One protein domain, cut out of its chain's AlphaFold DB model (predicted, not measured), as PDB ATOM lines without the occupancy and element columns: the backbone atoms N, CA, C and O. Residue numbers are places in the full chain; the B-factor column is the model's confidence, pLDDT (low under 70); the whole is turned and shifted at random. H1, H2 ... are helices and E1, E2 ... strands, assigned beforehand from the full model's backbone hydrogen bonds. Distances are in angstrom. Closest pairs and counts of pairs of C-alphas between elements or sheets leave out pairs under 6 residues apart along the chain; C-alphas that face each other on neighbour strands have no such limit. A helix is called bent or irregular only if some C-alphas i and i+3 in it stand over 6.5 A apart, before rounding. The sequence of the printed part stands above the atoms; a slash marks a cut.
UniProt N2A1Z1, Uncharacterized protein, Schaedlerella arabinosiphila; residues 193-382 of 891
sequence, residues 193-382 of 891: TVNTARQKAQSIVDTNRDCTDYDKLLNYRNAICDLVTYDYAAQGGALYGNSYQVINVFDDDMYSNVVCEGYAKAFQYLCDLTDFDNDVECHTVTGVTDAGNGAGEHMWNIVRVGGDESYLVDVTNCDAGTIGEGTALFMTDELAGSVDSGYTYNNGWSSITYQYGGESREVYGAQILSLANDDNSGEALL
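What this domain is: This is residues 193 to 382 of the 891 residues of an uncharacterized protein of Schaedlerella arabinosiphila (UniProt N2A1Z1). A six-stranded antiparallel sheet, curled like part of a barrel, has H4 packed along one face and the irregular helix H5 on the opposite face. H1, H2 and H3 cluster round H4, with H1 and H3 off the sheet. The printed part has 190 residues, with six named helices and six named strands in the order H1 H2 H3 H4 E1 E2 E3 E4 E5 E6 H5 H6; the sheet's order is E3 E2 E1 E6 E5 E4. The class is mixed, helices and strands, and the whole is compact, with a radius of gyration of the C-alphas of 15.9 A and spans of 42 by 42 by 33 A.

How they stand to each other: H1, residues 193 to 208, and H2, residues 213 to 227, form a helical hairpin at a steep tilt of 40 degrees; the closest C-alphas, of Asn 208 and Lys 216, are 5.5 A apart. H3, residues 247 to 250, touches H1, the closest C-alphas being Ala 197 and Phe 250, 4.4 A. H4, residues 260 to 272, touches H2 at a steep tilt of 39 degrees, opposite ways, closest at the C-alphas of Tyr 220 and Phe 267, 6.5 A. E1, residues 280 to 289, E2, residues 296 to 305, and E3, residues 309 to 313, form a meander, each strand the antiparallel neighbour of the one before. N 285 and O 300 are 2.8 A apart, and N 303 and O 311 2.9 A, within hydrogen-bond range. H4 is on the sheet at a height of 8.3 A, over E2 and E1, and runs along the strands. E4, residues 336 to 338, E5, residues 342 to 346, and E6, residues 351 to 356, form a second meander, with N 344 and O 336 at 2.8 A and N 354 and O 343 at 2.8 A. E6 is the antiparallel neighbour of E1, with N 288 and O 355 at 2.9 A. H5, residues 358 to 369, is on the opposite face from H4 at a height of 7.9 A. H6, residues 379 to 382, is on the same face as H4 and lies over E2, only just, with 3 C-alphas falling on it. Every O i to N i+4 pair is within hydrogen-bond range in H1, H2 and H4, and 4 of 8 are in H5; H3 and H6 are too short for such a pair.

Where its parts are: H1 begins at C-alpha 193 (-23.529, -7.315, -24.119) and is 23.2 A long; H2 is 21.2 A and H4 18.4 A. E1, 25.2 A, bends by 64 degrees at residue 286, and E2 is 28.6 A. H5 is irregular, with C-alphas 363 and 366 9.6 A apart. H6 ends at C-alpha 382 (-52.359, -22.779, -30.774).

The domain as a whole: The C-alphas farthest apart, of Ala 238 and Ser 377, are 45.8 A apart, and the printed part has no cut. The links H2 to H3 and E3 to E4 are long. The mean pLDDT of the printed part is 83.3, and residues under 70 include 235 to 239, 291 to 295 and 373 to 382.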
ATOM      1  N   THR A 193     -22.394  -6.986 -25.000       87.31
ATOM      2  CA  THR A 193     -23.529  -7.315 -24.119       87.31
ATOM      3  C   THR A 193     -24.836  -7.431 -24.903       87.31
ATOM      4  O   THR A 193     -25.616  -8.357 -24.691       87.31
ATOM      5  N   VAL A 194     -25.072  -6.512 -25.840       90.31
ATOM      6  CA  VAL A 194     -26.281  -6.506 -26.678       90.31
ATOM      7  C   VAL A 194     -26.291  -7.701 -27.632       90.31
ATOM      8  O   VAL A 194     -27.331  -8.333 -27.822       90.31
ATOM      9  N   ASN A 195     -25.138  -8.053 -28.204       89.31
ATOM     10  CA  ASN A 195     -24.989  -9.218 -29.069       89.31
ATOM     11  C   ASN A 195     -25.210 -10.527 -28.302       89.31
ATOM     12  O   ASN A 195     -25.926 -11.393 -28.802       89.31
ATOM     13  N   THR A 196     -24.684 -10.650 -27.080       88.94
ATOM     14  CA  THR A 196     -24.948 -11.792 -26.191       88.94
ATOM     15  C   THR A 196     -26.434 -11.901 -25.858       88.94
ATOM     16  O   THR A 196     -27.018 -12.970 -26.032       88.94
ATOM     17  N   ALA A 197     -27.082 -10.790 -25.488       93.69
ATOM     18  CA  ALA A 197     -28.520 -10.756 -25.227       93.69
ATOM     19  C   ALA A 197     -29.348 -11.202 -26.444       93.69
ATOM     20  O   ALA A 197     -30.271 -12.010 -26.322       93.69
ATOM     21  N   ARG A 198     -28.975 -10.742 -27.646       92.94
ATOM     22  CA  ARG A 198     -29.601 -11.163 -28.907       92.94
ATOM     23  C   ARG A 198     -29.432 -12.666 -29.152       92.94
ATOM     24  O   ARG A 198     -30.403 -13.336 -29.494       92.94
ATOM     25  N   GLN A 199     -28.227 -13.204 -28.957       93.12
ATOM     26  CA  GLN A 199     -27.943 -14.634 -29.127       93.12
ATOM     27  C   GLN A 199     -28.702 -15.496 -28.113       93.12
ATOM     28  O   GLN A 199     -29.241 -16.541 -28.477       93.12
ATOM     29  N   LYS A 200     -28.798 -15.049 -26.856       91.56
ATOM     30  CA  LYS A 200     -29.560 -15.739 -25.814       91.56
ATOM     31  C   LYS A 200     -31.044 -15.806 -26.166       91.56
ATOM     32  O   LYS A 200     -31.610 -16.899 -26.138       91.56
ATOM     33  N   ALA A 201     -31.651 -14.687 -26.564       96.12
ATOM     34  CA  ALA A 201     -33.038 -14.656 -27.024       96.12
ATOM     35  C   ALA A 201     -33.264 -15.601 -28.218       96.12
ATOM     36  O   ALA A 201     -34.168 -16.437 -28.177       96.12
ATOM     37  N   GLN A 202     -32.384 -15.561 -29.226       95.94
ATOM     38  CA  GLN A 202     -32.459 -16.470 -30.374       95.94
ATOM     39  C   GLN A 202     -32.367 -17.944 -29.951       95.94
ATOM     40  O   GLN A 202     -33.135 -18.767 -30.435       95.94
ATOM     41  N   SER A 203     -31.494 -18.285 -28.997       91.75
ATOM     42  CA  SER A 203     -31.364 -19.665 -28.511       91.75
ATOM     43  C   SER A 203     -32.644 -20.198 -27.851       91.75
ATOM     44  O   SER A 203     -32.966 -21.382 -27.986       91.75
ATOM     45  N   ILE A 204     -33.404 -19.327 -27.175       91.12
ATOM     46  CA  ILE A 204     -34.699 -19.671 -26.577       91.12
ATOM     47  C   ILE A 204     -35.714 -19.960 -27.688       91.12
ATOM     48  O   ILE A 204     -36.411 -20.972 -27.623       91.12
ATOM     49  N   VAL A 205     -35.771 -19.124 -28.728       95.75
ATOM     50  CA  VAL A 205     -36.649 -19.344 -29.889       95.75
ATOM     51  C   VAL A 205     -36.288 -20.648 -30.605       95.75
ATOM     52  O   VAL A 205     -37.151 -21.506 -30.792       95.75
ATOM     53  N   ASP A 206     -35.004 -20.856 -30.905       90.94
ATOM     54  CA  ASP A 206     -34.500 -22.033 -31.619       90.94
ATOM     55  C   ASP A 206     -34.794 -23.343 -30.877       90.94
ATOM     56  O   ASP A 206     -35.151 -24.347 -31.499       90.94
ATOM     57  N   THR A 207     -34.689 -23.333 -29.543       88.31
ATOM     58  CA  THR A 207     -34.981 -24.497 -28.688       88.31
ATOM     59  C   THR A 207     -36.463 -24.883 -28.728       88.31
ATOM     60  O   THR A 207     -36.799 -26.056 -28.579       88.31
ATOM     61  N   ASN A 208     -37.347 -23.914 -28.972       83.75
ATOM     62  CA  ASN A 208     -38.799 -24.097 -28.964       83.75
ATOM     63  C   ASN A 208     -39.418 -24.208 -30.365       83.75
ATOM     64  O   ASN A 208     -40.622 -24.417 -30.482       83.75
ATOM     65  N   ARG A 209     -38.622 -24.118 -31.438       90.56
ATOM     66  CA  ARG A 209     -39.113 -24.084 -32.830       90.56
ATOM     67  C   ARG A 209     -40.061 -25.234 -33.199       90.56
ATOM     68  O   ARG A 209     -40.936 -25.074 -34.039       90.56
ATOM     69  N   ASP A 210     -39.856 -26.406 -32.596       84.44
ATOM     70  CA  ASP A 210     -40.570 -27.638 -32.932       84.44
ATOM     71  C   ASP A 210     -41.820 -27.869 -32.057       84.44
ATOM     72  O   ASP A 210     -42.565 -28.827 -32.304       84.44
ATOM     73  N   CYS A 211     -42.057 -26.999 -31.072       77.50
ATOM     74  CA  CYS A 211     -43.209 -27.007 -30.174       77.50
ATOM     75  C   CYS A 211     -44.480 -26.467 -30.857       77.50
ATOM     76  O   CYS A 211     -44.410 -25.870 -31.930       77.50
ATOM     77  N   THR A 212     -45.647 -26.679 -30.240       81.88
ATOM     78  CA  THR A 212     -46.881 -25.990 -30.660       81.88
ATOM     79  C   THR A 212     -46.766 -24.491 -30.379       81.88
ATOM     80  O   THR A 212     -45.978 -24.094 -29.521       81.88
ATOM     81  N   ASP A 213     -47.540 -23.642 -31.056       87.12
ATOM     82  CA  ASP A 213     -47.469 -22.193 -30.817       87.12
ATOM     83  C   ASP A 213     -47.817 -21.824 -29.368       87.12
ATOM     84  O   ASP A 213     -47.186 -20.938 -28.792       87.12
ATOM     85  N   TYR A 214     -48.741 -22.554 -28.734       84.50
ATOM     86  CA  TYR A 214     -49.018 -22.382 -27.307       84.50
ATOM     87  C   TYR A 214     -47.791 -22.709 -26.450       84.50
ATOM     88  O   TYR A 214     -47.430 -21.944 -25.555       84.50
ATOM     89  N   ASP A 215     -47.138 -23.839 -26.726       78.44
ATOM     90  CA  ASP A 215     -45.954 -24.271 -25.983       78.44
ATOM     91  C   ASP A 215     -44.778 -23.305 -26.195       78.44
ATOM     92  O   ASP A 215     -44.071 -23.009 -25.235       78.44
ATOM     93  N   LYS A 216     -44.602 -22.745 -27.404       92.19
ATOM     94  CA  LYS A 216     -43.618 -21.679 -27.676       92.19
ATOM     95  C   LYS A 216     -43.853 -20.490 -26.739       92.19
ATOM     96  O   LYS A 216     -42.961 -20.129 -25.971       92.19
ATOM     97  N   LEU A 217     -45.071 -19.940 -26.730       93.19
ATOM     98  CA  LEU A 217     -45.442 -18.798 -25.887       93.19
ATOM     99  C   LEU A 217     -45.278 -19.114 -24.388       93.19
ATOM    100  O   LEU A 217     -44.748 -18.300 -23.630       93.19
ATOM    101  N   LEU A 218     -45.705 -20.300 -23.941       84.88
ATOM    102  CA  LEU A 218     -45.572 -20.718 -22.544       84.88
ATOM    103  C   LEU A 218     -44.099 -20.842 -22.132       84.88
ATOM    104  O   LEU A 218     -43.722 -20.384 -21.051       84.88
ATOM    105  N   ASN A 219     -43.263 -21.415 -22.994       78.38
ATOM    106  CA  ASN A 219     -41.840 -21.586 -22.728       78.38
ATOM    107  C   ASN A 219     -41.090 -20.251 -22.737       78.38
ATOM    108  O   ASN A 219     -40.182 -20.074 -21.930       78.38
ATOM    109  N   TYR A 220     -41.506 -19.275 -23.551       96.88
ATOM    110  CA  TYR A 220     -40.976 -17.906 -23.489       96.88
ATOM    111  C   TYR A 220     -41.299 -17.235 -22.160       96.88
ATOM    112  O   TYR A 220     -40.415 -16.652 -21.534       96.88
ATOM    113  N   ARG A 221     -42.540 -17.381 -21.679       93.69
ATOM    114  CA  ARG A 221     -42.935 -16.900 -20.349       93.69
ATOM    115  C   ARG A 221     -42.048 -17.512 -19.268       93.69
ATOM    116  O   ARG A 221     -41.506 -16.776 -18.447       93.69
ATOM    117  N   ASN A 222     -41.914 -18.839 -19.267       76.94
ATOM    118  CA  ASN A 222     -41.123 -19.559 -18.270       76.94
ATOM    119  C   ASN A 222     -39.651 -19.124 -18.314       76.94
ATOM    120  O   ASN A 222     -39.112 -18.748 -17.282       76.94
ATOM    121  N   ALA A 223     -39.046 -19.071 -19.505       83.69
ATOM    122  CA  ALA A 223     -37.661 -18.649 -19.676       83.69
ATOM    123  C   ALA A 223     -37.410 -17.230 -19.147       83.69
ATOM    124  O   ALA A 223     -36.403 -16.995 -18.493       83.69
ATOM    125  N   ILE A 224     -38.325 -16.283 -19.380       90.44
ATOM    126  CA  ILE A 224     -38.181 -14.920 -18.853       90.44
ATOM    127  C   ILE A 224     -38.266 -14.909 -17.320       90.44
ATOM    128  O   ILE A 224     -37.405 -14.309 -16.683       90.44
ATOM    129  N   CYS A 225     -39.256 -15.582 -16.717       81.62
ATOM    130  CA  CYS A 225     -39.365 -15.691 -15.251       81.62
ATOM    131  C   CYS A 225     -38.167 -16.423 -14.616       81.62
ATOM    132  O   CYS A 225     -37.860 -16.211 -13.449       81.62
ATOM    133  N   ASP A 226     -37.496 -17.283 -15.377       78.25
ATOM    134  CA  ASP A 226     -36.304 -18.008 -14.942       78.25
ATOM    135  C   ASP A 226     -35.023 -17.161 -15.015       78.25
ATOM    136  O   ASP A 226     -34.071 -17.414 -14.274       78.25
ATOM    137  N   LEU A 227     -34.967 -16.179 -15.917       81.94
ATOM    138  CA  LEU A 227     -33.771 -15.367 -16.149       81.94
ATOM    139  C   LEU A 227     -33.683 -14.146 -15.233       81.94
ATOM    140  O   LEU A 227     -32.579 -13.725 -14.898       81.94
ATOM    141  N   VAL A 228     -34.819 -13.579 -14.822       82.94
ATOM    142  CA  VAL A 228     -34.870 -12.324 -14.058       82.94
ATOM    143  C   VAL A 228     -35.903 -12.370 -12.943       82.94
ATOM    144  O   VAL A 228     -36.869 -13.119 -13.008       82.94
ATOM    145  N   THR A 229     -35.723 -11.508 -11.936       80.75
ATOM    146  CA  THR A 229     -36.749 -11.242 -10.917       80.75
ATOM    147  C   THR A 229     -37.153  -9.769 -10.904       80.75
ATOM    148  O   THR A 229     -36.494  -8.908 -11.499       80.75
ATOM    149  N   TYR A 230     -38.287  -9.459 -10.271       83.75
ATOM    150  CA  TYR A 230     -38.825  -8.100 -10.259       83.75
ATOM    151  C   TYR A 230     -37.972  -7.094  -9.458       83.75
ATOM    152  O   TYR A 230     -37.775  -7.237  -8.246       83.75
ATOM    153  N   ASP A 231     -37.538  -6.006 -10.103       85.75
ATOM    154  CA  ASP A 231     -36.754  -4.937  -9.468       85.75
ATOM    155  C   ASP A 231     -37.634  -3.926  -8.707       85.75
ATOM    156  O   ASP A 231     -37.960  -2.829  -9.174       85.75
ATOM    157  N   TYR A 232     -37.985  -4.263  -7.465       81.12
ATOM    158  CA  TYR A 232     -38.720  -3.355  -6.575       81.12
ATOM    159  C   TYR A 232     -37.952  -2.063  -6.226       81.12
ATOM    160  O   TYR A 232     -38.572  -1.082  -5.808       81.12
ATOM    161  N   ALA A 233     -36.620  -2.033  -6.359       78.31
ATOM    162  CA  ALA A 233     -35.815  -0.859  -6.022       78.31
ATOM    163  C   ALA A 233     -35.868   0.207  -7.130       78.31
ATOM    164  O   ALA A 233     -35.852   1.408  -6.830       78.31
ATOM    165  N   ALA A 234     -36.001  -0.213  -8.390       77.00
ATOM    166  CA  ALA A 234     -36.108   0.681  -9.540       77.00
ATOM    167  C   ALA A 234     -37.357   1.582  -9.507       77.00
ATOM    168  O   ALA A 234     -37.283   2.719  -9.976       77.00
ATOM    169  N   GLN A 235     -38.464   1.147  -8.887       63.59
ATOM    170  CA  GLN A 235     -39.702   1.940  -8.764       63.59
ATOM    171  C   GLN A 235     -39.548   3.220  -7.913       63.59
ATOM    172  O   GLN A 235     -40.377   4.126  -7.999       63.59
ATOM    173  N   GLY A 236     -38.497   3.316  -7.086       54.62
ATOM    174  CA  GLY A 236     -38.177   4.503  -6.278       54.62
ATOM    175  C   GLY A 236     -36.961   5.300  -6.769       54.62
ATOM    176  O   GLY A 236     -36.573   6.276  -6.120       54.62
ATOM    177  N   GLY A 237     -36.327   4.867  -7.864       56.78
ATOM    178  CA  GLY A 237     -35.085   5.430  -8.389       56.78
ATOM    179  C   GLY A 237     -35.287   6.692  -9.234       56.78
ATOM    180  O   GLY A 237     -36.318   6.884  -9.866       56.78
ATOM    181  N   ALA A 238     -34.277   7.568  -9.261       52.25
ATOM    182  CA  ALA A 238     -34.309   8.812 -10.043       52.25
ATOM    183  C   ALA A 238     -33.843   8.650 -11.507       52.25
ATOM    184  O   ALA A 238     -33.864   9.629 -12.251       52.25
ATOM    185  N   LEU A 239     -33.367   7.464 -11.907       63.59
ATOM    186  CA  LEU A 239     -32.698   7.237 -13.190       63.59
ATOM    187  C   LEU A 239     -33.339   6.069 -13.944       63.59
ATOM    188  O   LEU A 239     -33.403   4.956 -13.430       63.59
ATOM    189  N   TYR A 240     -33.779   6.345 -15.171       77.81
ATOM    190  CA  TYR A 240     -34.192   5.347 -16.153       77.81
ATOM    191  C   TYR A 240     -32.944   4.683 -16.766       77.81
ATOM    192  O   TYR A 240     -31.948   5.363 -17.035       77.81
ATOM    193  N   GLY A 241     -32.963   3.360 -16.941       80.19
ATOM    194  CA  GLY A 241     -31.778   2.577 -17.314       80.19
ATOM    195  C   GLY A 241     -32.047   1.072 -17.334       80.19
ATOM    196  O   GLY A 241     -33.183   0.668 -17.565       80.19
ATOM    197  N   ASN A 242     -31.011   0.271 -17.073       85.50
ATOM    198  CA  ASN A 242     -30.964  -1.191 -17.224       85.50
ATOM    199  C   ASN A 242     -32.204  -1.953 -16.723       85.50
ATOM    200  O   ASN A 242     -32.734  -2.771 -17.466       85.50
ATOM    201  N   SER A 243     -32.744  -1.623 -15.543       87.19
ATOM    202  CA  SER A 243     -33.930  -2.304 -14.989       87.19
ATOM    203  C   SER A 243     -35.204  -2.167 -15.840       87.19
ATOM    204  O   SER A 243     -36.200  -2.827 -15.572       87.19
ATOM    205  N   TYR A 244     -35.215  -1.294 -16.847       88.88
ATOM    206  CA  TYR A 244     -36.343  -1.076 -17.759       88.88
ATOM    207  C   TYR A 244     -36.074  -1.636 -19.166       88.88
ATOM    208  O   TYR A 244     -36.920  -1.486 -20.047       88.88
ATOM    209  N   GLN A 245     -34.898  -2.227 -19.407       89.75
ATOM    210  CA  GLN A 245     -34.458  -2.634 -20.740       89.75
ATOM    211  C   GLN A 245     -34.461  -4.144 -20.914       89.75
ATOM    212  O   GLN A 245     -34.060  -4.889 -20.025       89.75
ATOM    213  N   VAL A 246     -34.848  -4.576 -22.111       92.88
ATOM    214  CA  VAL A 246     -34.880  -5.992 -22.499       92.88
ATOM    215  C   VAL A 246     -33.495  -6.646 -22.494       92.88
ATOM    216  O   VAL A 246     -33.397  -7.846 -22.271       92.88
ATOM    217  N   ILE A 247     -32.417  -5.868 -22.658       94.19
ATOM    218  CA  ILE A 247     -31.040  -6.385 -22.608       94.19
ATOM    219  C   ILE A 247     -30.771  -7.102 -21.283       94.19
ATOM    220  O   ILE A 247     -30.260  -8.213 -21.301       94.19
ATOM    221  N   ASN A 248     -31.209  -6.525 -20.162       91.56
ATOM    222  CA  ASN A 248     -31.043  -7.101 -18.826       91.56
ATOM    223  C   ASN A 248     -31.836  -8.396 -18.597       91.56
ATOM    224  O   ASN A 248     -31.625  -9.056 -17.589       91.56
ATOM    225  N   VAL A 249     -32.770  -8.750 -19.484       93.06
ATOM    226  CA  VAL A 249     -33.467 -10.043 -19.408       93.06
ATOM    227  C   VAL A 249     -32.615 -11.168 -19.987       93.06
ATOM    228  O   VAL A 249     -32.721 -12.310 -19.554       93.06
ATOM    229  N   PHE A 250     -31.765 -10.855 -20.963       94.88
ATOM    230  CA  PHE A 250     -31.042 -11.848 -21.753       94.88
ATOM    231  C   PHE A 250     -29.515 -11.734 -21.633       94.88
ATOM    232  O   PHE A 250     -28.804 -12.444 -22.338       94.88
ATOM    233  N   ASP A 251     -28.998 -10.872 -20.754       86.75
ATOM    234  CA  ASP A 251     -27.559 -10.614 -20.578       86.75
ATOM    235  C   ASP A 251     -26.792 -11.731 -19.845       86.75
ATOM    236  O   ASP A 251     -25.573 -11.643 -19.715       86.75
ATOM    237  N   ASP A 252     -27.494 -12.785 -19.412       77.75
ATOM    238  CA  ASP A 252     -26.957 -13.932 -18.665       77.75
ATOM    239  C   ASP A 252     -26.351 -13.544 -17.295       77.75
ATOM    240  O   ASP A 252     -25.653 -14.340 -16.662       77.75
ATOM    241  N   ASP A 253     -26.651 -12.337 -16.796       73.56
ATOM    242  CA  ASP A 253     -26.294 -11.898 -15.449       73.56
ATOM    243  C   ASP A 253     -27.446 -12.192 -14.478       73.56
ATOM    244  O   ASP A 253     -28.481 -11.534 -14.473       73.56
ATOM    245  N   MET A 254     -27.242 -13.150 -13.573       65.75
ATOM    246  CA  MET A 254     -28.239 -13.515 -12.555       65.75
ATOM    247  C   MET A 254     -28.591 -12.386 -11.567       65.75
ATOM    248  O   MET A 254     -29.500 -12.542 -10.750       65.75
ATOM    249  N   TYR A 255     -27.837 -11.284 -11.559       68.81
ATOM    250  CA  TYR A 255     -28.122 -10.107 -10.736       68.81
ATOM    251  C   TYR A 255     -28.895  -9.025 -11.487       68.81
ATOM    252  O   TYR A 255     -29.364  -8.067 -10.855       68.81
ATOM    253  N   SER A 256     -29.050  -9.175 -12.801       79.56
ATOM    254  CA  SER A 256     -29.921  -8.328 -13.591       79.56
ATOM    255  C   SER A 256     -31.369  -8.580 -13.192       79.56
ATOM    256  O   SER A 256     -31.873  -9.695 -13.170       79.56
ATOM    257  N   ASN A 257     -32.040  -7.503 -12.807       81.31
ATOM    258  CA  ASN A 257     -33.448  -7.512 -12.452       81.31
ATOM    259  C   ASN A 257     -34.144  -6.448 -13.276       81.31
ATOM    260  O   ASN A 257     -33.544  -5.418 -13.603       81.31
ATOM    261  N   VAL A 258     -35.412  -6.680 -13.591       89.88
ATOM    262  CA  VAL A 258     -36.187  -5.752 -14.410       89.88
ATOM    263  C   VAL A 258     -37.543  -5.457 -13.786       89.88
ATOM    264  O   VAL A 258     -38.059  -6.213 -12.966       89.88
ATOM    265  N   VAL A 259     -38.120  -4.321 -14.156       92.19
ATOM    266  CA  VAL A 259     -39.522  -3.991 -13.871       92.19
ATOM    267  C   VAL A 259     -40.420  -4.461 -15.016       92.19
ATOM    268  O   VAL A 259     -39.940  -5.020 -16.002       92.19
ATOM    269  N   CYS A 260     -41.724  -4.186 -14.916       93.75
ATOM    270  CA  CYS A 260     -42.739  -4.621 -15.879       93.75
ATOM    271  C   CYS A 260     -42.397  -4.322 -17.346       93.75
ATOM    272  O   CYS A 260     -42.658  -5.144 -18.218       93.75
ATOM    273  N   GLU A 261     -41.727  -3.197 -17.613       92.25
ATOM    274  CA  GLU A 261     -41.271  -2.842 -18.958       92.25
ATOM    275  C   GLU A 261     -40.279  -3.855 -19.559       92.25
ATOM    276  O   GLU A 261     -40.396  -4.192 -20.735       92.25
ATOM    277  N   GLY A 262     -39.329  -4.371 -18.770       93.62
ATOM    278  CA  GLY A 262     -38.355  -5.352 -19.256       93.62
ATOM    279  C   GLY A 262     -39.007  -6.694 -19.589       93.62
ATOM    280  O   GLY A 262     -38.758  -7.241 -20.660       93.62
ATOM    281  N   TYR A 263     -39.903  -7.174 -18.718       95.44
ATOM    282  CA  TYR A 263     -40.675  -8.403 -18.942       95.44
ATOM    283  C   TYR A 263     -41.504  -8.343 -20.227       95.44
ATOM    284  O   TYR A 263     -41.436  -9.256 -21.048       95.44
ATOM    285  N   ALA A 264     -42.275  -7.265 -20.407       96.25
ATOM    286  CA  ALA A 264     -43.191  -7.148 -21.536       96.25
ATOM    287  C   ALA A 264     -42.450  -7.040 -22.877       96.25
ATOM    288  O   ALA A 264     -42.810  -7.714 -23.845       96.25
ATOM    289  N   LYS A 265     -41.365  -6.253 -22.922       95.56
ATOM    290  CA  LYS A 265     -40.509  -6.144 -24.113       95.56
ATOM    291  C   LYS A 265     -39.805  -7.454 -24.444       95.56
ATOM    292  O   LYS A 265     -39.699  -7.794 -25.615       95.56
ATOM    293  N   ALA A 266     -39.327  -8.187 -23.436       96.88
ATOM    294  CA  ALA A 266     -38.686  -9.483 -23.645       96.88
ATOM    295  C   ALA A 266     -39.651 -10.504 -24.250       96.88
ATOM    296  O   ALA A 266     -39.288 -11.208 -25.188       96.88
ATOM    297  N   PHE A 267     -40.885 -10.556 -23.743       97.56
ATOM    298  CA  PHE A 267     -41.896 -11.470 -24.261       97.56
ATOM    299  C   PHE A 267     -42.293 -11.126 -25.697       97.56
ATOM    300  O   PHE A 267     -42.327 -12.020 -26.540       97.56
ATOM    301  N   GLN A 268     -42.527  -9.840 -25.993       95.69
ATOM    302  CA  GLN A 268     -42.794  -9.395 -27.362       95.69
ATOM    303  C   GLN A 268     -41.623  -9.732 -28.286       95.69
ATOM    304  O   GLN A 268     -41.840 -10.361 -29.308       95.69
ATOM    305  N   TYR A 269     -40.384  -9.438 -27.884       95.94
ATOM    306  CA  TYR A 269     -39.213  -9.707 -28.714       95.94
ATOM    307  C   TYR A 269     -39.044 -11.193 -29.064       95.94
ATOM    308  O   TYR A 269     -38.740 -11.525 -30.206       95.94
ATOM    309  N   LEU A 270     -39.277 -12.106 -28.111       97.12
ATOM    310  CA  LEU A 270     -39.269 -13.541 -28.416       97.12
ATOM    311  C   LEU A 270     -40.378 -13.908 -29.409       97.12
ATOM    312  O   LEU A 270     -40.129 -14.708 -30.304       97.12
ATOM    313  N   CYS A 271     -41.568 -13.310 -29.296       95.62
ATOM    314  CA  CYS A 271     -42.641 -13.505 -30.273       95.62
ATOM    315  C   CYS A 271     -42.259 -12.955 -31.658       95.62
ATOM    316  O   CYS A 271     -42.456 -13.655 -32.643       95.62
ATOM    317  N   ASP A 272     -41.661 -11.764 -31.735       92.81
ATOM    318  CA  ASP A 272     -41.258 -11.116 -32.992       92.81
ATOM    319  C   ASP A 272     -40.187 -11.928 -33.747       92.81
ATOM    320  O   ASP A 272     -40.147 -11.941 -34.976       92.81
ATOM    321  N   LEU A 273     -39.321 -12.638 -33.015       93.38
ATOM    322  CA  LEU A 273     -38.321 -13.551 -33.579       93.38
ATOM    323  C   LEU A 273     -38.902 -14.900 -34.037       93.38
ATOM    324  O   LEU A 273     -38.198 -15.681 -34.683       93.38
ATOM    325  N   THR A 274     -40.137 -15.222 -33.654       95.19
ATOM    326  CA  THR A 274     -40.699 -16.567 -33.793       95.19
ATOM    327  C   THR A 274     -41.474 -16.734 -35.090       95.19
ATOM    328  O   THR A 274     -42.375 -15.966 -35.406       95.19
ATOM    329  N   ASP A 275     -41.180 -17.820 -35.802       92.81
ATOM    330  CA  ASP A 275     -42.033 -18.327 -36.876       92.81
ATOM    331  C   ASP A 275     -43.160 -19.176 -36.254       92.81
ATOM    332  O   ASP A 275     -42.940 -20.304 -35.781       92.81
ATOM    333  N   PHE A 276     -44.354 -18.593 -36.146       90.12
ATOM    334  CA  PHE A 276     -45.545 -19.269 -35.628       90.12
ATOM    335  C   PHE A 276     -46.243 -20.073 -36.732       90.12
ATOM    336  O   PHE A 276     -46.283 -19.667 -37.891       90.12
ATOM    337  N   ASP A 277     -46.817 -21.222 -36.368       88.06
ATOM    338  CA  ASP A 277     -47.583 -22.049 -37.307       88.06
ATOM    339  C   ASP A 277     -48.941 -21.404 -37.655       88.06
ATOM    340  O   ASP A 277     -49.520 -21.672 -38.712       88.06
ATOM    341  N   ASN A 278     -49.458 -20.570 -36.750       86.44
ATOM    342  CA  ASN A 278     -50.699 -19.817 -36.872       86.44
ATOM    343  C   ASN A 278     -50.438 -18.302 -36.928       86.44
ATOM    344  O   ASN A 278     -49.357 -17.822 -36.596       86.44
ATOM    345  N   ASP A 279     -51.468 -17.538 -37.300       86.75
ATOM    346  CA  ASP A 279     -51.453 -16.071 -37.251       86.75
ATOM    347  C   ASP A 279     -51.468 -15.592 -35.789       86.75
ATOM    348  O   ASP A 279     -52.533 -15.500 -35.162       86.75
ATOM    349  N   VAL A 280     -50.270 -15.390 -35.236       89.50
ATOM    350  CA  VAL A 280     -50.019 -14.961 -33.858       89.50
ATOM    351  C   VAL A 280     -49.323 -13.609 -33.876       89.50
ATOM    352  O   VAL A 280     -48.236 -13.468 -34.429       89.50
ATOM    353  N   GLU A 281     -49.924 -12.625 -33.215       89.25
ATOM    354  CA  GLU A 281     -49.326 -11.301 -33.027       89.25
ATOM    355  C   GLU A 281     -49.179 -11.006 -31.534       89.25
ATOM    356  O   GLU A 281     -50.108 -11.247 -30.760       89.25
ATOM    357  N   CYS A 282     -48.047 -10.443 -31.116       92.12
ATOM    358  CA  CYS A 282     -47.824 -10.014 -29.738       92.12
ATOM    359  C   CYS A 282     -47.671  -8.493 -29.680       92.12
ATOM    360  O   CYS A 282     -46.817  -7.922 -30.347       92.12
ATOM    361  N   HIS A 283     -48.485  -7.838 -28.855       90.56
ATOM    362  CA  HIS A 283     -48.517  -6.380 -28.731       90.56
ATOM    363  C   HIS A 283     -48.197  -5.965 -27.297       90.56
ATOM    364  O   HIS A 283     -48.870  -6.401 -26.359       90.56
ATOM    365  N   THR A 284     -47.198  -5.101 -27.105       92.19
ATOM    366  CA  THR A 284     -46.939  -4.481 -25.795       92.19
ATOM    367  C   THR A 284     -47.920  -3.346 -25.537       92.19
ATOM    368  O   THR A 284     -48.126  -2.466 -26.369       92.19
ATOM    369  N   VAL A 285     -48.513  -3.336 -24.347       93.06
ATOM    370  CA  VAL A 285     -49.498  -2.344 -23.914       93.06
ATOM    371  C   VAL A 285     -49.136  -1.765 -22.552       93.06
ATOM    372  O   VAL A 285     -48.523  -2.407 -21.701       93.06
ATOM    373  N   THR A 286     -49.551  -0.524 -22.335       91.94
ATOM    374  CA  THR A 286     -49.330   0.258 -21.120       91.94
ATOM    375  C   THR A 286     -50.649   0.692 -20.498       91.94
ATOM    376  O   THR A 286     -51.669   0.908 -21.167       91.94
ATOM    377  N   GLY A 287     -50.642   0.863 -19.183       92.25
ATOM    378  CA  GLY A 287     -51.812   1.314 -18.453       92.25
ATOM    379  C   GLY A 287     -51.590   1.367 -16.956       92.25
ATOM    380  O   GLY A 287     -50.486   1.628 -16.487       92.25
ATOM    381  N   VAL A 288     -52.664   1.152 -16.207       91.00
ATOM    382  CA  VAL A 288     -52.650   1.157 -14.743       91.00
ATOM    383  C   VAL A 288     -53.205  -0.165 -14.240       91.00
ATOM    384  O   VAL A 288     -54.243  -0.622 -14.729       91.00
ATOM    385  N   THR A 289     -52.533  -0.746 -13.247       88.31
ATOM    386  CA  THR A 289     -53.045  -1.899 -12.499       88.31
ATOM    387  C   THR A 289     -53.409  -1.530 -11.071       88.31
ATOM    388  O   THR A 289     -52.614  -0.901 -10.371       88.31
ATOM    389  N   ASP A 290     -54.569  -1.992 -10.604       75.50
ATOM    390  CA  ASP A 290     -54.978  -1.846  -9.206       75.50
ATOM    391  C   ASP A 290     -54.548  -3.074  -8.388       75.50
ATOM    392  O   ASP A 290     -55.264  -4.074  -8.327       75.50
ATOM    393  N   ALA A 291     -53.398  -2.993  -7.715       50.69
ATOM    394  CA  ALA A 291     -53.000  -3.933  -6.664       50.69
ATOM    395  C   ALA A 291     -53.137  -3.255  -5.285       50.69
ATOM    396  O   ALA A 291     -52.178  -2.751  -4.701       50.69
ATOM    397  N   GLY A 292     -54.358  -3.182  -4.748       49.25
ATOM    398  CA  GLY A 292     -54.601  -2.617  -3.411       49.25
ATOM    399  C   GLY A 292     -54.081  -1.177  -3.228       49.25
ATOM    400  O   GLY A 292     -54.231  -0.338  -4.108       49.25
ATOM    401  N   ASN A 293     -53.477  -0.866  -2.071       34.28
ATOM    402  CA  ASN A 293     -52.983   0.479  -1.703       34.28
ATOM    403  C   ASN A 293     -51.812   1.021  -2.575       34.28
ATOM    404  O   ASN A 293     -51.167   1.989  -2.170       34.28
ATOM    405  N   GLY A 294     -51.533   0.431  -3.743       45.97
ATOM    406  CA  GLY A 294     -50.435   0.785  -4.644       45.97
ATOM    407  C   GLY A 294     -50.799   0.679  -6.127       45.97
ATOM    408  O   GLY A 294     -50.048   0.074  -6.880       45.97
ATOM    409  N   ALA A 295     -51.938   1.245  -6.548       60.56
ATOM    410  CA  ALA A 295     -52.228   1.418  -7.975       60.56
ATOM    411  C   ALA A 295     -51.068   2.160  -8.664       60.56
ATOM    412  O   ALA A 295     -50.668   3.238  -8.209       60.56
ATOM    413  N   GLY A 296     -50.518   1.566  -9.722       75.06
ATOM    414  CA  GLY A 296     -49.297   2.028 -10.384       75.06
ATOM    415  C   GLY A 296     -49.352   1.833 -11.894       75.06
ATOM    416  O   GLY A 296     -50.148   1.036 -12.396       75.06
ATOM    417  N   GLU A 297     -48.526   2.600 -12.606       86.75
ATOM    418  CA  GLU A 297     -48.297   2.400 -14.039       86.75
ATOM    419  C   GLU A 297     -47.721   1.000 -14.273       86.75
ATOM    420  O   GLU A 297     -46.867   0.537 -13.513       86.75
ATOM    421  N   HIS A 298     -48.215   0.322 -15.305       92.06
ATOM    422  CA  HIS A 298     -47.850  -1.054 -15.625       92.06
ATOM    423  C   HIS A 298     -47.747  -1.260 -17.134       92.06
ATOM    424  O   HIS A 298     -48.404  -0.556 -17.909       92.06
ATOM    425  N   MET A 299     -46.941  -2.239 -17.535       93.12
ATOM    426  CA  MET A 299     -46.762  -2.667 -18.919       93.12
ATOM    427  C   MET A 299     -46.915  -4.188 -18.992       93.12
ATOM    428  O   MET A 299     -46.372  -4.896 -18.149       93.12
ATOM    429  N   TRP A 300     -47.681  -4.672 -19.966       95.69
ATOM    430  CA  TRP A 300     -47.952  -6.096 -20.193       95.69
ATOM    431  C   TRP A 300     -48.148  -6.360 -21.691       95.69
ATOM    432  O   TRP A 300     -48.041  -5.435 -22.496       95.69
ATOM    433  N   ASN A 301     -48.440  -7.602 -22.076       96.00
ATOM    434  CA  ASN A 301     -48.661  -7.983 -23.469       96.00
ATOM    435  C   ASN A 301     -50.105  -8.420 -23.733       96.00
ATOM    436  O   ASN A 301     -50.832  -8.881 -22.847       96.00
ATOM    437  N   ILE A 302     -50.500  -8.311 -24.997       93.81
ATOM    438  CA  ILE A 302     -51.692  -8.946 -25.550       93.81
ATOM    439  C   ILE A 302     -51.255  -9.822 -26.717       93.81
ATOM    440  O   ILE A 302     -50.552  -9.346 -27.603       93.81
ATOM    441  N   VAL A 303     -51.703 -11.073 -26.735       92.75
ATOM    442  CA  VAL A 303     -51.459 -12.007 -27.836       92.75
ATOM    443  C   VAL A 303     -52.738 -12.172 -28.644       92.75
ATOM    444  O   VAL A 303     -53.756 -12.590 -28.094       92.75
ATOM    445  N   ARG A 304     -52.702 -11.834 -29.933       88.94
ATOM    446  CA  ARG A 304     -53.800 -12.050 -30.880       88.94
ATOM    447  C   ARG A 304     -53.605 -13.386 -31.586       88.94
ATOM    448  O   ARG A 304     -52.494 -13.688 -32.003       88.94
ATOM    449  N   VAL A 305     -54.675 -14.167 -31.722       82.00
ATOM    450  CA  VAL A 305     -54.650 -15.497 -32.351       82.00
ATOM    451  C   VAL A 305     -55.732 -15.579 -33.417       82.00
ATOM    452  O   VAL A 305     -56.900 -15.296 -33.142       82.00
ATOM    453  N   GLY A 306     -55.359 -15.971 -34.637       71.88
ATOM    454  CA  GLY A 306     -56.314 -16.178 -35.732       71.88
ATOM    455  C   GLY A 306     -57.031 -14.896 -36.167       71.88
ATOM    456  O   GLY A 306     -58.127 -14.954 -36.719       71.88
ATOM    457  N   GLY A 307     -56.432 -13.738 -35.885       67.81
ATOM    458  CA  GLY A 307     -56.863 -12.454 -36.411       67.81
ATOM    459  C   GLY A 307     -58.095 -11.817 -35.771       67.81
ATOM    460  O   GLY A 307     -58.371 -10.690 -36.165       67.81
ATOM    461  N   ASP A 308     -58.781 -12.425 -34.791       72.56
ATOM    462  CA  ASP A 308     -60.018 -11.873 -34.188       72.56
ATOM    463  C   ASP A 308     -60.058 -11.872 -32.645       72.56
ATOM    464  O   ASP A 308     -60.740 -11.028 -32.057       72.56
ATOM    465  N   GLU A 309     -59.318 -12.762 -31.976       81.81
ATOM    466  CA  GLU A 309     -59.324 -12.904 -30.513       81.81
ATOM    467  C   GLU A 309     -57.982 -12.462 -29.915       81.81
ATOM    468  O   GLU A 309     -56.921 -12.797 -30.437       81.81
ATOM    469  N   SER A 310     -58.040 -11.715 -28.811       88.75
ATOM    470  CA  SER A 310     -56.877 -11.211 -28.075       88.75
ATOM    471  C   SER A 310     -56.860 -11.757 -26.646       88.75
ATOM    472  O   SER A 310     -57.894 -11.796 -25.980       88.75
ATOM    473  N   TYR A 311     -55.683 -12.106 -26.138       91.00
ATOM    474  CA  TYR A 311     -55.491 -12.698 -24.814       91.00
ATOM    475  C   TYR A 311     -54.478 -11.907 -23.996       91.00
ATOM    476  O   TYR A 311     -53.444 -11.494 -24.512       91.00
ATOM    477  N   LEU A 312     -54.751 -11.717 -22.705       93.44
ATOM    478  CA  LEU A 312     -53.807 -11.055 -21.807       93.44
ATOM    479  C   LEU A 312     -52.635 -11.982 -21.485       93.44
ATOM    480  O   LEU A 312     -52.837 -13.130 -21.093       93.44
ATOM    481  N   VAL A 313     -51.421 -11.445 -21.577       95.62
ATOM    482  CA  VAL A 313     -50.201 -12.068 -21.067       95.62
ATOM    483  C   VAL A 313     -49.477 -11.057 -20.186       95.62
ATOM    484  O   VAL A 313     -48.929 -10.069 -20.669       95.62
ATOM    485  N   ASP A 314     -49.472 -11.300 -18.878       95.44
ATOM    486  CA  ASP A 314     -48.690 -10.511 -17.928       95.44
ATOM    487  C   ASP A 314     -47.603 -11.382 -17.297       95.44
ATOM    488  O   ASP A 314     -47.796 -11.985 -16.241       95.44
ATOM    489  N   VAL A 315     -46.448 -11.449 -17.967       94.88
ATOM    490  CA  VAL A 315     -45.292 -12.238 -17.515       94.88
ATOM    491  C   VAL A 315     -44.816 -11.783 -16.134       94.88
ATOM    492  O   VAL A 315     -44.493 -12.619 -15.294       94.88
ATOM    493  N   THR A 316     -44.845 -10.474 -15.860       93.19
ATOM    494  CA  THR A 316     -44.465  -9.918 -14.555       93.19
ATOM    495  C   THR A 316     -45.336 -10.467 -13.435       93.19
ATOM    496  O   THR A 316     -44.821 -10.913 -12.417       93.19
ATOM    497  N   ASN A 317     -46.656 -10.463 -13.614       89.38
ATOM    498  CA  ASN A 317     -47.582 -11.008 -12.622       89.38
ATOM    499  C   ASN A 317     -47.794 -12.528 -12.754       89.38
ATOM    500  O   ASN A 317     -48.689 -13.068 -12.104       89.38
ATOM    501  N   CYS A 318     -46.981 -13.208 -13.563       82.25
ATOM    502  CA  CYS A 318     -46.830 -14.661 -13.591       82.25
ATOM    503  C   CYS A 318     -45.571 -15.147 -12.846       82.25
ATOM    504  O   CYS A 318     -45.421 -16.359 -12.642       82.25
ATOM    505  N   ASP A 319     -44.696 -14.224 -12.435       75.62
ATOM    506  CA  ASP A 319     -43.478 -14.486 -11.665       75.62
ATOM    507  C   ASP A 319     -43.794 -14.918 -10.215       75.62
ATOM    508  O   ASP A 319     -44.904 -14.716  -9.700       75.62
ATOM    509  N   ALA A 320     -42.824 -15.541  -9.552       71.31
ATOM    510  CA  ALA A 320     -42.959 -16.098  -8.214       71.31
ATOM    511  C   ALA A 320     -43.413 -15.042  -7.186       71.31
ATOM    512  O   ALA A 320     -42.873 -13.939  -7.091       71.31
ATOM    513  N   GLY A 321     -44.409 -15.387  -6.366       65.69
ATOM    514  CA  GLY A 321     -44.925 -14.518  -5.307       65.69
ATOM    515  C   GLY A 321     -45.902 -13.430  -5.769       65.69
ATOM    516  O   GLY A 321     -46.284 -12.583  -4.955       65.69
ATOM    517  N   THR A 322     -46.334 -13.442  -7.033       78.25
ATOM    518  CA  THR A 322     -47.303 -12.482  -7.589       78.25
ATOM    519  C   THR A 322     -48.718 -13.071  -7.710       78.25
ATOM    520  O   THR A 322     -48.960 -14.254  -7.477       78.25
ATOM    521  N   ILE A 323     -49.717 -12.235  -8.024       80.81
ATOM    522  CA  ILE A 323     -51.140 -12.636  -8.013       80.81
ATOM    523  C   ILE A 323     -51.498 -13.717  -9.049       80.81
ATOM    524  O   ILE A 323     -52.459 -14.467  -8.837       80.81
ATOM    525  N   GLY A 324     -50.761 -13.776 -10.158       73.50
ATOM    526  CA  GLY A 324     -50.955 -14.737 -11.238       73.50
ATOM    527  C   GLY A 324     -49.827 -15.752 -11.364       73.50
ATOM    528  O   GLY A 324     -49.727 -16.354 -12.436       73.50
ATOM    529  N   GLU A 325     -49.026 -15.938 -10.300       73.56
ATOM    530  CA  GLU A 325     -47.915 -16.895 -10.228       73.56
ATOM    531  C   GLU A 325     -48.243 -18.203 -10.963       73.56
ATOM    532  O   GLU A 325     -49.323 -18.790 -10.815       73.56
ATOM    533  N   GLY A 326     -47.298 -18.651 -11.787       73.56
ATOM    534  CA  GLY A 326     -47.571 -19.701 -12.756       73.56
ATOM    535  C   GLY A 326     -48.350 -19.132 -13.943       73.56
ATOM    536  O   GLY A 326     -48.012 -18.078 -14.461       73.56
ATOM    537  N   THR A 327     -49.368 -19.842 -14.428       81.50
ATOM    538  CA  THR A 327     -50.060 -19.478 -15.682       81.50
ATOM    539  C   THR A 327     -51.381 -18.739 -15.461       81.50
ATOM    540  O   THR A 327     -52.242 -18.768 -16.330       81.50
ATOM    541  N   ALA A 328     -51.616 -18.145 -14.288       76.81
ATOM    542  CA  ALA A 328     -52.934 -17.595 -13.951       76.81
ATOM    543  C   ALA A 328     -53.272 -16.298 -14.712       76.81
ATOM    544  O   ALA A 328     -54.446 -16.024 -14.952       76.81
ATOM    545  N   LEU A 329     -52.255 -15.531 -15.109       88.56
ATOM    546  CA  LEU A 329     -52.360 -14.334 -15.953       88.56
ATOM    547  C   LEU A 329     -51.684 -14.526 -17.322       88.56
ATOM    548  O   LEU A 329     -51.302 -13.565 -17.984       88.56
ATOM    549  N   PHE A 330     -51.540 -15.782 -17.746       90.38
ATOM    550  CA  PHE A 330     -50.981 -16.143 -19.040       90.38
ATOM    551  C   PHE A 330     -52.091 -16.695 -19.930       90.38
ATOM    552  O   PHE A 330     -52.602 -17.782 -19.664       90.38
ATOM    553  N   MET A 331     -52.475 -15.921 -20.946       87.81
ATOM    554  CA  MET A 331     -53.527 -16.243 -21.916       87.81
ATOM    555  C   MET A 331     -54.836 -16.726 -21.272       87.81
ATOM    556  O   MET A 331     -55.461 -17.679 -21.717       87.81
ATOM    557  N   THR A 332     -55.235 -16.088 -20.172       78.06
ATOM    558  CA  THR A 332     -56.388 -16.525 -19.372       78.06
ATOM    559  C   THR A 332     -57.710 -15.992 -19.928       78.06
ATOM    560  O   THR A 332     -57.791 -14.841 -20.351       78.06
ATOM    561  N   ASP A 333     -58.759 -16.812 -19.859       73.50
ATOM    562  CA  ASP A 333     -60.159 -16.472 -20.158       73.50
ATOM    563  C   ASP A 333     -60.926 -16.001 -18.905       73.50
ATOM    564  O   ASP A 333     -62.109 -15.673 -18.947       73.50
ATOM    565  N   GLU A 334     -60.262 -15.967 -17.744       79.38
ATOM    566  CA  GLU A 334     -60.898 -15.696 -16.451       79.38
ATOM    567  C   GLU A 334     -61.025 -14.196 -16.117       79.38
ATOM    568  O   GLU A 334     -61.276 -13.829 -14.962       79.38
ATOM    569  N   LEU A 335     -60.842 -13.315 -17.104       86.12
ATOM    570  CA  LEU A 335     -60.971 -11.870 -16.934       86.12
ATOM    571  C   LEU A 335     -62.418 -11.420 -17.146       86.12
ATOM    572  O   LEU A 335     -63.078 -11.768 -18.119       86.12
ATOM    573  N   ALA A 336     -62.913 -10.571 -16.249       87.81
ATOM    574  CA  ALA A 336     -64.207  -9.919 -16.408       87.81
ATOM    575  C   ALA A 336     -64.013  -8.432 -16.696       87.81
ATOM    576  O   ALA A 336     -63.323  -7.743 -15.944       87.81
ATOM    577  N   GLY A 337     -64.655  -7.910 -17.741       90.44
ATOM    578  CA  GLY A 337     -64.610  -6.480 -18.027       90.44
ATOM    579  C   GLY A 337     -64.676  -6.127 -19.503       90.44
ATOM    580  O   GLY A 337     -65.230  -6.862 -20.316       90.44
ATOM    581  N   SER A 338     -64.152  -4.950 -19.822       90.56
ATOM    582  CA  SER A 338     -64.136  -4.368 -21.163       90.56
ATOM    583  C   SER A 338     -62.998  -3.359 -21.274       90.56
ATOM    584  O   SER A 338     -62.498  -2.872 -20.260       90.56
ATOM    585  N   VAL A 339     -62.654  -2.955 -22.498       90.56
ATOM    586  CA  VAL A 339     -61.682  -1.878 -22.753       90.56
ATOM    587  C   VAL A 339     -62.004  -0.614 -21.930       90.56
ATOM    588  O   VAL A 339     -61.108   0.019 -21.365       90.56
ATOM    589  N   ASP A 340     -63.284  -0.253 -21.796       88.06
ATOM    590  CA  ASP A 340     -63.744   0.951 -21.087       88.06
ATOM    591  C   ASP A 340     -63.767   0.831 -19.565       88.06
ATOM    592  O   ASP A 340     -63.429   1.797 -18.885       88.06
ATOM    593  N   SER A 341     -64.139  -0.330 -19.028       88.00
ATOM    594  CA  SER A 341     -64.198  -0.558 -17.578       88.00
ATOM    595  C   SER A 341     -62.895  -1.086 -16.975       88.00
ATOM    596  O   SER A 341     -62.803  -1.184 -15.752       88.00
ATOM    597  N   GLY A 342     -61.948  -1.491 -17.822       91.19
ATOM    598  CA  GLY A 342     -60.824  -2.334 -17.441       91.19
ATOM    599  C   GLY A 342     -61.223  -3.810 -17.361       91.19
ATOM    600  O   GLY A 342     -62.417  -4.142 -17.338       91.19
ATOM    601  N   TYR A 343     -60.211  -4.674 -17.333       92.81
ATOM    602  CA  TYR A 343     -60.331  -6.127 -17.205       92.81
ATOM    603  C   TYR A 343     -59.838  -6.571 -15.833       92.81
ATOM    604  O   TYR A 343     -58.717  -6.258 -15.447       92.81
ATOM    605  N   THR A 344     -60.662  -7.300 -15.088       91.75
ATOM    606  CA  THR A 344     -60.341  -7.740 -13.728       91.75
ATOM    607  C   THR A 344     -60.152  -9.247 -13.679       91.75
ATOM    608  O   THR A 344     -61.068  -9.997 -14.011       91.75
ATOM    609  N   TYR A 345     -58.999  -9.674 -13.172       89.00
ATOM    610  CA  TYR A 345     -58.740 -11.048 -12.754       89.00
ATOM    611  C   TYR A 345     -58.939 -11.180 -11.239       89.00
ATOM    612  O   TYR A 345     -58.556 -10.297 -10.463       89.00
ATOM    613  N   ASN A 346     -59.556 -12.277 -10.798       85.69
ATOM    614  CA  ASN A 346     -59.847 -12.530  -9.388       85.69
ATOM    615  C   ASN A 346     -59.662 -14.015  -9.054       85.69
ATOM    616  O   ASN A 346     -60.379 -14.868  -9.571       85.69
ATOM    617  N   ASN A 347     -58.745 -14.313  -8.132       75.75
ATOM    618  CA  ASN A 347     -58.436 -15.682  -7.702       75.75
ATOM    619  C   ASN A 347     -59.211 -16.121  -6.435       75.75
ATOM    620  O   ASN A 347     -58.947 -17.180  -5.866       75.75
ATOM    621  N   GLY A 348     -60.153 -15.297  -5.961       74.62
ATOM    622  CA  GLY A 348     -60.957 -15.497  -4.753       74.62
ATOM    623  C   GLY A 348     -60.366 -14.891  -3.472       74.62
ATOM    624  O   GLY A 348     -61.112 -14.676  -2.515       74.62
ATOM    625  N   TRP A 349     -59.068 -14.578  -3.451       69.25
ATOM    626  CA  TRP A 349     -58.345 -14.030  -2.292       69.25
ATOM    627  C   TRP A 349     -57.835 -12.610  -2.536       69.25
ATOM    628  O   TRP A 349     -57.780 -11.796  -1.614       69.25
ATOM    629  N   SER A 350     -57.498 -12.310  -3.784       77.38
ATOM    630  CA  SER A 350     -57.083 -11.008  -4.280       77.38
ATOM    631  C   SER A 350     -57.624 -10.790  -5.695       77.38
ATOM    632  O   SER A 350     -58.111 -11.710  -6.358       77.38
ATOM    633  N   SER A 351     -57.575  -9.542  -6.148       86.69
ATOM    634  CA  SER A 351     -57.947  -9.162  -7.506       86.69
ATOM    635  C   SER A 351     -56.957  -8.151  -8.055       86.69
ATOM    636  O   SER A 351     -56.437  -7.337  -7.291       86.69
ATOM    637  N   ILE A 352     -56.771  -8.173  -9.369       88.94
ATOM    638  CA  ILE A 352     -56.023  -7.172 -10.124       88.94
ATOM    639  C   ILE A 352     -56.887  -6.702 -11.289       88.94
ATOM    640  O   ILE A 352     -57.535  -7.512 -11.953       88.94
ATOM    641  N   THR A 353     -56.926  -5.391 -11.507       92.00
ATOM    642  CA  THR A 353     -57.668  -4.775 -12.611       92.00
ATOM    643  C   THR A 353     -56.697  -4.072 -13.537       92.00
ATOM    644  O   THR A 353     -55.938  -3.234 -13.067       92.00
ATOM    645  N   TYR A 354     -56.770  -4.379 -14.828       93.69
ATOM    646  CA  TYR A 354     -55.985  -3.786 -15.902       93.69
ATOM    647  C   TYR A 354     -56.806  -2.726 -16.622       93.69
ATOM    648  O   TYR A 354     -57.829  -3.030 -17.240       93.69
ATOM    649  N   GLN A 355     -56.347  -1.479 -16.576       93.56
ATOM    650  CA  GLN A 355     -56.941  -0.382 -17.328       93.56
ATOM    651  C   GLN A 355     -55.943   0.144 -18.358       93.56
ATOM    652  O   GLN A 355     -54.935   0.739 -17.987       93.56
ATOM    653  N   TYR A 356     -56.252  -0.008 -19.650       93.00
ATOM    654  CA  TYR A 356     -55.409   0.534 -20.721       93.00
ATOM    655  C   TYR A 356     -55.249   2.053 -20.623       93.00
ATOM    656  O   TYR A 356     -56.245   2.785 -20.499       93.00
ATOM    657  N   GLY A 357     -53.998   2.499 -20.737       89.62
ATOM    658  CA  GLY A 357     -53.605   3.898 -20.812       89.62
ATOM    659  C   GLY A 357     -54.045   4.564 -22.116       89.62
ATOM    660  O   GLY A 357     -54.485   3.910 -23.063       89.62
ATOM    661  N   GLY A 358     -53.942   5.896 -22.163       85.00
ATOM    662  CA  GLY A 358     -54.345   6.682 -23.335       85.00
ATOM    663  C   GLY A 358     -53.579   6.300 -24.603       85.00
ATOM    664  O   GLY A 358     -54.203   6.117 -25.641       85.00
ATOM    665  N   GLU A 359     -52.265   6.099 -24.486       82.56
ATOM    666  CA  GLU A 359     -51.371   5.758 -25.601       82.56
ATOM    667  C   GLU A 359     -51.735   4.409 -26.234       82.56
ATOM    668  O   GLU A 359     -51.963   4.333 -27.436       82.56
ATOM    669  N   SER A 360     -51.914   3.358 -25.426       87.88
ATOM    670  CA  SER A 360     -52.309   2.034 -25.938       87.88
ATOM    671  C   SER A 360     -53.672   2.064 -26.636       87.88
ATOM    672  O   SER A 360     -53.858   1.446 -27.681       87.88
ATOM    673  N   ARG A 361     -54.633   2.834 -26.107       87.00
ATOM    674  CA  ARG A 361     -55.942   3.033 -26.757       87.00
ATOM    675  C   ARG A 361     -55.831   3.789 -28.073       87.00
ATOM    676  O   ARG A 361     -56.673   3.603 -28.956       87.00
ATOM    677  N   GLU A 362     -54.867   4.694 -28.177       80.44
ATOM    678  CA  GLU A 362     -54.607   5.466 -29.382       80.44
ATOM    679  C   GLU A 362     -54.014   4.591 -30.484       80.44
ATOM    680  O   GLU A 362     -54.551   4.631 -31.586       80.44
ATOM    681  N   VAL A 363     -53.021   3.755 -30.168       81.12
ATOM    682  CA  VAL A 363     -52.342   2.875 -31.135       81.12
ATOM    683  C   VAL A 363     -53.239   1.722 -31.587       81.12
ATOM    684  O   VAL A 363     -53.546   1.609 -32.768       81.12
ATOM    685  N   TYR A 364     -53.724   0.897 -30.657       83.94
ATOM    686  CA  TYR A 364     -54.291  -0.415 -30.997       83.94
ATOM    687  C   TYR A 364     -55.803  -0.405 -31.286       83.94
ATOM    688  O   TYR A 364     -56.344  -1.330 -31.888       83.94
ATOM    689  N   GLY A 365     -56.525   0.638 -30.864       81.69
ATOM    690  CA  GLY A 365     -57.983   0.694 -31.036       81.69
ATOM    691  C   GLY A 365     -58.745  -0.332 -30.185       81.69
ATOM    692  O   GLY A 365     -58.177  -1.047 -29.364       81.69
ATOM    693  N   ALA A 366     -60.073  -0.368 -30.310       83.25
ATOM    694  CA  ALA A 366     -60.892  -1.212 -29.432       83.25
ATOM    695  C   ALA A 366     -60.872  -2.687 -29.860       83.25
ATOM    696  O   ALA A 366     -61.018  -3.560 -29.008       83.25
ATOM    697  N   GLN A 367     -60.684  -2.960 -31.153       83.38
ATOM    698  CA  GLN A 367     -60.706  -4.321 -31.699       83.38
ATOM    699  C   GLN A 367     -59.512  -5.163 -31.238       83.38
ATOM    700  O   GLN A 367     -59.685  -6.333 -30.920       83.38
ATOM    701  N   ILE A 368     -58.314  -4.576 -31.167       87.19
ATOM    702  CA  ILE A 368     -57.113  -5.286 -30.699       87.19
ATOM    703  C   ILE A 368     -57.116  -5.405 -29.172       87.19
ATOM    704  O   ILE A 368     -56.774  -6.452 -28.633       87.19
ATOM    705  N   LEU A 369     -57.557  -4.362 -28.463       90.62
ATOM    706  CA  LEU A 369     -57.550  -4.326 -26.996       90.62
ATOM    707  C   LEU A 369     -58.669  -5.147 -26.335       90.62
ATOM    708  O   LEU A 369     -58.661  -5.312 -25.110       90.62
ATOM    709  N   SER A 370     -59.654  -5.610 -27.108       90.56
ATOM    710  CA  SER A 370     -60.767  -6.402 -26.586       90.56
ATOM    711  C   SER A 370     -60.338  -7.843 -26.347       90.56
ATOM    712  O   SER A 370     -60.087  -8.572 -27.298       90.56
ATOM    713  N   LEU A 371     -60.281  -8.251 -25.080       89.19
ATOM    714  CA  LEU A 371     -59.892  -9.611 -24.710       89.19
ATOM    715  C   LEU A 371     -61.036 -10.619 -24.895       89.19
ATOM    716  O   LEU A 371     -62.204 -10.279 -24.670       89.19
ATOM    717  N   ALA A 372     -60.685 -11.849 -25.272       81.19
ATOM    718  CA  ALA A 372     -61.601 -12.984 -25.334       81.19
ATOM    719  C   ALA A 372     -62.051 -13.390 -23.916       81.19
ATOM    720  O   ALA A 372     -61.222 -13.676 -23.055       81.19
ATOM    721  N   ASN A 373     -63.369 -13.386 -23.678       62.91
ATOM    722  CA  ASN A 373     -63.984 -13.605 -22.356       62.91
ATOM    723  C   ASN A 373     -65.071 -14.717 -22.345       62.91
ATOM    724  O   ASN A 373     -65.684 -14.940 -21.302       62.91
ATOM    725  N   ASP A 374     -65.352 -15.372 -23.482       54.25
ATOM    726  CA  ASP A 374     -66.366 -16.435 -23.648       54.25
ATOM    727  C   ASP A 374     -65.715 -17.698 -24.265       54.25
ATOM    728  O   ASP A 374     -64.682 -17.572 -24.912       54.25
ATOM    729  N   ASP A 375     -66.307 -18.895 -24.072       49.03
ATOM    730  CA  ASP A 375     -65.742 -20.210 -24.473       49.03
ATOM    731  C   ASP A 375     -65.112 -20.200 -25.892       49.03
ATOM    732  O   ASP A 375     -65.806 -20.043 -26.903       49.03
ATOM    733  N   ASN A 376     -63.785 -20.386 -25.903       50.53
ATOM    734  CA  ASN A 376     -62.802 -20.019 -26.934       50.53
ATOM    735  C   ASN A 376     -62.870 -20.824 -28.242       50.53
ATOM    736  O   ASN A 376     -62.905 -22.058 -28.224       50.53
ATOM    737  N   SER A 377     -62.743 -20.134 -29.384       52.47
ATOM    738  CA  SER A 377     -62.529 -20.767 -30.698       52.47
ATOM    739  C   SER A 377     -61.099 -20.604 -31.242       52.47
ATOM    740  O   SER A 377     -60.639 -21.494 -31.959       52.47
ATOM    741  N   GLY A 378     -60.375 -19.539 -30.863       52.84
ATOM    742  CA  GLY A 378     -59.031 -19.216 -31.356       52.84
ATOM    743  C   GLY A 378     -57.874 -19.883 -30.603       52.84
ATOM    744  O   GLY A 378     -56.997 -20.452 -31.243       52.84
ATOM    745  N   GLU A 379     -57.868 -19.897 -29.262       61.69
ATOM    746  CA  GLU A 379     -56.805 -20.538 -28.446       61.69
ATOM    747  C   GLU A 379     -56.574 -22.015 -28.818       61.69
ATOM    748  O   GLU A 379     -55.442 -22.496 -28.834       61.69
ATOM    749  N   ALA A 380     -57.639 -22.735 -29.187       56.59
ATOM    750  CA  ALA A 380     -57.551 -24.128 -29.618       56.59
ATOM    751  C   ALA A 380     -56.632 -24.326 -30.842       56.59
ATOM    752  O   ALA A 380     -56.052 -25.402 -30.985       56.59
ATOM    753  N   LEU A 381     -56.471 -23.302 -31.693       58.03
ATOM    754  CA  LEU A 381     -55.560 -23.325 -32.843       58.03
ATOM    755  C   LEU A 381     -54.094 -23.414 -32.406       58.03
ATOM    756  O   LEU A 381     -53.306 -24.096 -33.052       58.03
ATOM    757  N   LEU A 382     -53.737 -22.805 -31.271       60.66
ATOM    758  CA  LEU A 382     -52.359 -22.779 -30.774       60.66
ATOM    759  C   LEU A 382     -51.873 -24.129 -30.249       60.66
ATOM    760  O   LEU A 382     -50.670 -24.370 -30.186       60.66
TER     761      LEU A 382